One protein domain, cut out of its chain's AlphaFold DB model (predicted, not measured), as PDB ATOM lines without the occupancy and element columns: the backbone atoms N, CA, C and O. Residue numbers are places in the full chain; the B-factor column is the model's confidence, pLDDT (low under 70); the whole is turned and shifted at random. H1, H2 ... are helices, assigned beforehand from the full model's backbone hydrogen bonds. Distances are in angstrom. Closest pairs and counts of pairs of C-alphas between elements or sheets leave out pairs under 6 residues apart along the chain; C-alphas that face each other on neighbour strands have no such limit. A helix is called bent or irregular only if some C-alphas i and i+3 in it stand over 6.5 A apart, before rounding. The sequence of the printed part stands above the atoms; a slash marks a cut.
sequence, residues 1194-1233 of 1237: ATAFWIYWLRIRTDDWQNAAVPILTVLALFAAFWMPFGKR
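What this domain is: This is residues 1194 to 1233 of the 1237 residues of an uncharacterized protein of Corynespora cassiicola Philippines (UniProt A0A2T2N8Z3). A long helix, H2, makes the length of a rod, and the short helix H1 folds back beside its first part as a lopsided helical hairpin, while residues 1221 to 1233 stick out beyond it. The printed part has 40 residues, all helix by class, H1 then H2, with no named strand. It is only just loose, close to extended, with a radius of gyration of the C-alphas of 13.4 A and spans of 43 by 15 by 8 A.

How they stand to each other: Look at H2, residues 1209 to 1231: it touches H1, residues 1194 to 1202, with residues 1209 to 1219 alone. Their closest C-alphas, of Trp 1198 and Ala 1212, are 5.0 A apart. This hairpin runs opposite ways at a shallow tilt of 16 degrees. In H1 every O i to N i+4 pair is within hydrogen-bond range, in H2 14 of 19.

Where its parts are: Find C-alpha 1209 at (-5.885, 35.090, -15.538); H2 runs 30.4 A to C-alpha 1231 at (21.401, 23.771, -22.855). It is irregular, C-alphas 1212 and 1215 being 7.2 A apart, with a kink of 36 degrees near residue 1216. H1 begins at C-alpha 1194, (6.309, 39.757, -12.524), and spans 12.3 A.

The domain as a whole: The farthest C-alphas, of Ile 1204 and Arg 1233, are 43.7 A apart. The printed part has no cut, and the link is short. Residues 1231 to 1233 are under pLDDT 70.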
ATOM      1  N   ALA A1194       7.390  40.356 -11.743       95.19
ATOM      2  CA  ALA A1194       6.309  39.757 -12.524       95.19
ATOM      3  C   ALA A1194       5.258  39.066 -11.634       95.19
ATOM      4  O   ALA A1194       4.060  39.246 -11.843       95.19
ATOM      5  N   THR A1195       5.681  38.355 -10.586       93.75
ATOM      6  CA  THR A1195       4.785  37.749  -9.589       93.75
ATOM      7  C   THR A1195       4.054  38.810  -8.765       93.75
ATOM      8  O   THR A1195       2.859  38.669  -8.511       93.75
ATOM      9  N   ALA A1196       4.716  39.908  -8.385       94.81
ATOM     10  CA  ALA A1196       4.055  41.026  -7.712       94.81
ATOM     11  C   ALA A1196       3.005  41.696  -8.616       94.81
ATOM     12  O   ALA A1196       1.915  42.009  -8.138       94.81
ATOM     13  N   PHE A1197       3.293  41.859  -9.913       95.25
ATOM     14  CA  PHE A1197       2.318  42.332 -10.899       95.25
ATOM     15  C   PHE A1197       1.131  41.367 -11.039       95.25
ATOM     16  O   PHE A1197      -0.008  41.811 -10.965       95.25
ATOM     17  N   TRP A1198       1.374  40.060 -11.167       93.69
ATOM     18  CA  TRP A1198       0.330  39.033 -11.280       93.69
ATOM     19  C   TRP A1198      -0.612  39.029 -10.063       93.69
ATOM     20  O   TRP A1198      -1.830  39.105 -10.217       93.69
ATOM     21  N   ILE A1199      -0.056  39.060  -8.842       93.44
ATOM     22  CA  ILE A1199      -0.833  39.165  -7.592       93.44
ATOM     23  C   ILE A1199      -1.611  40.492  -7.525       93.44
ATOM     24  O   ILE A1199      -2.743  40.522  -7.043       93.44
ATOM     25  N   TYR A1200      -1.019  41.598  -7.982       94.62
ATOM     26  CA  TYR A1200      -1.677  42.905  -8.025       94.62
ATOM     27  C   TYR A1200      -2.835  42.937  -9.035       94.62
ATOM     28  O   TYR A1200      -3.914  43.424  -8.701       94.62
ATOM     29  N   TRP A1201      -2.646  42.364 -10.227       93.56
ATOM     30  CA  TRP A1201      -3.661  42.295 -11.279       93.56
ATOM     31  C   TRP A1201      -4.853  41.441 -10.849       93.56
ATOM     32  O   TRP A1201      -5.980  41.929 -10.869       93.56
ATOM     33  N   LEU A1202      -4.613  40.223 -10.349       92.44
ATOM     34  CA  LEU A1202      -5.677  39.320  -9.886       92.44
ATOM     35  C   LEU A1202      -6.463  39.867  -8.679       92.44
ATOM     36  O   LEU A1202      -7.630  39.527  -8.496       92.44
ATOM     37  N   ARG A1203      -5.869  40.762  -7.876       92.06
ATOM     38  CA  ARG A1203      -6.582  41.496  -6.811       92.06
ATOM     39  C   ARG A1203      -7.516  42.597  -7.323       92.06
ATOM     40  O   ARG A1203      -8.351  43.062  -6.552       92.06
ATOM     41  N   ILE A1204      -7.361  43.037  -8.572       91.88
ATOM     42  CA  ILE A1204      -8.188  44.076  -9.210       91.88
ATOM     43  C   ILE A1204      -9.162  43.458 -10.228       91.88
ATOM     44  O   ILE A1204     -10.274  43.959 -10.388       91.88
ATOM     45  N   ARG A1205      -8.772  42.363 -10.892       87.81
ATOM     46  CA  ARG A1205      -9.580  41.581 -11.836       87.81
ATOM     47  C   ARG A1205      -9.432  40.092 -11.519       87.81
ATOM     48  O   ARG A1205      -8.464  39.467 -11.939       87.81
ATOM     49  N   THR A1206     -10.397  39.525 -10.799       82.31
ATOM     50  CA  THR A1206     -10.386  38.116 -10.352       82.31
ATOM     51  C   THR A1206     -10.456  37.096 -11.486       82.31
ATOM     52  O   THR A1206     -10.064  35.947 -11.298       82.31
ATOM     53  N   ASP A1207     -10.943  37.516 -12.653       88.31
ATOM     54  CA  ASP A1207     -11.353  36.618 -13.738       88.31
ATOM     55  C   ASP A1207     -10.380  36.684 -14.936       88.31
ATOM     56  O   ASP A1207     -10.484  35.907 -15.881       88.31
ATOM     57  N   ASP A1208      -9.398  37.589 -14.890       91.31
ATOM     58  CA  ASP A1208      -8.466  37.888 -15.984       91.31
ATOM     59  C   ASP A1208      -7.088  37.240 -15.760       91.31
ATOM     60  O   ASP A1208      -6.067  37.897 -15.535       91.31
ATOM     61  N   TRP A1209      -7.076  35.908 -15.791       89.06
ATOM     62  CA  TRP A1209      -5.885  35.090 -15.538       89.06
ATOM     63  C   TRP A1209      -4.879  35.131 -16.695       89.06
ATOM     64  O   TRP A1209      -3.676  35.002 -16.467       89.06
ATOM     65  N   GLN A1210      -5.361  35.335 -17.926       90.75
ATOM     66  CA  GLN A1210      -4.534  35.339 -19.134       90.75
ATOM     67  C   GLN A1210      -3.638  36.580 -19.195       90.75
ATOM     68  O   GLN A1210      -2.415  36.437 -19.232       90.75
ATOM     69  N   ASN A1211      -4.204  37.794 -19.120       88.81
ATOM     70  CA  ASN A1211      -3.401  39.021 -19.191       88.81
ATOM     71  C   ASN A1211      -2.490  39.182 -17.965       88.81
ATOM     72  O   ASN A1211      -1.357  39.650 -18.099       88.81
ATOM     73  N   ALA A1212      -2.932  38.722 -16.787       90.56
ATOM     74  CA  ALA A1212      -2.097  38.683 -15.589       90.56
ATOM     75  C   ALA A1212      -0.801  37.880 -15.809       90.56
ATOM     76  O   ALA A1212       0.254  38.266 -15.304       90.56
ATOM     77  N   ALA A1213      -0.877  36.746 -16.517       93.25
ATOM     78  CA  ALA A1213       0.232  35.805 -16.673       93.25
ATOM     79  C   ALA A1213       1.299  36.251 -17.689       93.25
ATOM     80  O   ALA A1213       2.444  35.802 -17.589       93.25
ATOM     81  N   VAL A1214       0.966  37.145 -18.633       94.75
ATOM     82  CA  VAL A1214       1.865  37.558 -19.731       94.75
ATOM     83  C   VAL A1214       3.259  37.993 -19.243       94.75
ATOM     84  O   VAL A1214       4.241  37.490 -19.796       94.75
ATOM     85  N   PRO A1215       3.427  38.829 -18.193       94.31
ATOM     86  CA  PRO A1215       4.761  39.218 -17.727       94.31
ATOM     87  C   PRO A1215       5.557  38.069 -17.093       94.31
ATOM     88  O   PRO A1215       6.772  38.015 -17.272       94.31
ATOM     89  N   ILE A1216       4.902  37.130 -16.395       93.69
ATOM     90  CA  ILE A1216       5.573  35.942 -15.837       93.69
ATOM     91  C   ILE A1216       6.058  35.044 -16.975       93.69
ATOM     92  O   ILE A1216       7.232  34.681 -17.007       93.69
ATOM     93  N   LEU A1217       5.184  34.733 -17.937       94.50
ATOM     94  CA  LEU A1217       5.529  33.913 -19.101       94.50
ATOM     95  C   LEU A1217       6.651  34.556 -19.930       94.50
ATOM     96  O   LEU A1217       7.576  33.864 -20.343       94.50
ATOM     97  N   THR A1218       6.632  35.883 -20.088       95.06
ATOM     98  CA  THR A1218       7.703  36.640 -20.757       95.06
ATOM     99  C   THR A1218       9.037  36.516 -20.015       95.06
ATOM    100  O   THR A1218      10.060  36.242 -20.638       95.06
ATOM    101  N   VAL A1219       9.054  36.667 -18.684       95.31
ATOM    102  CA  VAL A1219      10.274  36.496 -17.871       95.31
ATOM    103  C   VAL A1219      10.805  35.060 -17.949       95.31
ATOM    104  O   VAL A1219      12.004  34.869 -18.138       95.31
ATOM    105  N   LEU A1220       9.931  34.052 -17.877       92.56
ATOM    106  CA  LEU A1220      10.316  32.643 -18.013       92.56
ATOM    107  C   LEU A1220      10.872  32.329 -19.412       92.56
ATOM    108  O   LEU A1220      11.900  31.661 -19.515       92.56
ATOM    109  N   ALA A1221      10.263  32.857 -20.478       93.75
ATOM    110  CA  ALA A1221      10.754  32.705 -21.848       93.75
ATOM    111  C   ALA A1221      12.126  33.374 -22.052       93.75
ATOM    112  O   ALA A1221      13.016  32.782 -22.662       93.75
ATOM    113  N   LEU A1222      12.340  34.569 -21.487       92.31
ATOM    114  CA  LEU A1222      13.644  35.241 -21.498       92.31
ATOM    115  C   LEU A1222      14.713  34.451 -20.728       92.31
ATOM    116  O   LEU A1222      15.870  34.425 -21.145       92.31
ATOM    117  N   PHE A1223      14.347  33.776 -19.636       90.50
ATOM    118  CA  PHE A1223      15.280  32.923 -18.896       90.50
ATOM    119  C   PHE A1223      15.593  31.639 -19.668       90.50
ATOM    120  O   PHE A1223      16.763  31.287 -19.794       90.50
ATOM    121  N   ALA A1224      14.595  30.988 -20.272       88.19
ATOM    122  CA  ALA A1224      14.827  29.862 -21.176       88.19
ATOM    123  C   ALA A1224      15.766  30.260 -22.332       88.19
ATOM    124  O   ALA A1224      16.738  29.557 -22.601       88.19
ATOM    125  N   ALA A1225      15.557  31.428 -22.948       88.75
ATOM    126  CA  ALA A1225      16.429  31.965 -23.993       88.75
ATOM    127  C   ALA A1225      17.859  32.281 -23.502       88.75
ATOM    128  O   ALA A1225      18.814  32.050 -24.241       88.75
ATOM    129  N   PHE A1226      18.029  32.755 -22.261       86.38
ATOM    130  CA  PHE A1226      19.348  32.960 -21.647       86.38
ATOM    131  C   PHE A1226      20.089  31.638 -21.384       86.38
ATOM    132  O   PHE A1226      21.303  31.570 -21.576       86.38
ATOM    133  N   TRP A1227      19.379  30.579 -20.979       83.94
ATOM    134  CA  TRP A1227      19.978  29.273 -20.678       83.94
ATOM    135  C   TRP A1227      20.150  28.362 -21.910       83.94
ATOM    136  O   TRP A1227      21.036  27.507 -21.913       83.94
ATOM    137  N   MET A1228      19.388  28.575 -22.986       81.88
ATOM    138  CA  MET A1228      19.449  27.810 -24.247       81.88
ATOM    139  C   MET A1228      20.860  27.618 -24.851       81.88
ATOM    140  O   MET A1228      21.151  26.501 -25.283       81.88
ATOM    141  N   PRO A1229      21.772  28.616 -24.878       78.12
ATOM    142  CA  PRO A1229      23.139  28.430 -25.386       78.12
ATOM    143  C   PRO A1229      23.982  27.433 -24.576       78.12
ATOM    144  O   PRO A1229      24.875  26.795 -25.133       78.12
ATOM    145  N   PHE A1230      23.689  27.282 -23.282       70.94
ATOM    146  CA  PHE A1230      24.301  26.275 -22.410       70.94
ATOM    147  C   PHE A1230      23.578  24.928 -22.561       70.94
ATOM    148  O   PHE A1230      24.218  23.892 -22.729       70.94
ATOM    149  N   GLY A1231      22.240  24.953 -22.632       58.91
ATOM    150  CA  GLY A1231      21.401  23.771 -22.855       58.91
ATOM    151  C   GLY A1231      21.708  23.023 -24.158       58.91
ATOM    152  O   GLY A1231      21.741  21.797 -24.164       58.91
ATOM    153  N   LYS A1232      22.045  23.727 -25.250       54.62
ATOM    154  CA  LYS A1232      22.448  23.092 -26.522       54.62
ATOM    155  C   LYS A1232      23.760  22.291 -26.456       54.62
ATOM    156  O   LYS A1232      24.060  21.580 -27.408       54.62
ATOM    157  N   ARG A1233      24.524  22.361 -25.359       49.66
ATOM    158  CA  ARG A1233      25.682  21.477 -25.116       49.66
ATOM    159  C   ARG A1233      25.306  20.140 -24.467       49.66
ATOM    160  O   ARG A1233      26.138  19.244 -24.446       49.66
TER     161      ARG A1233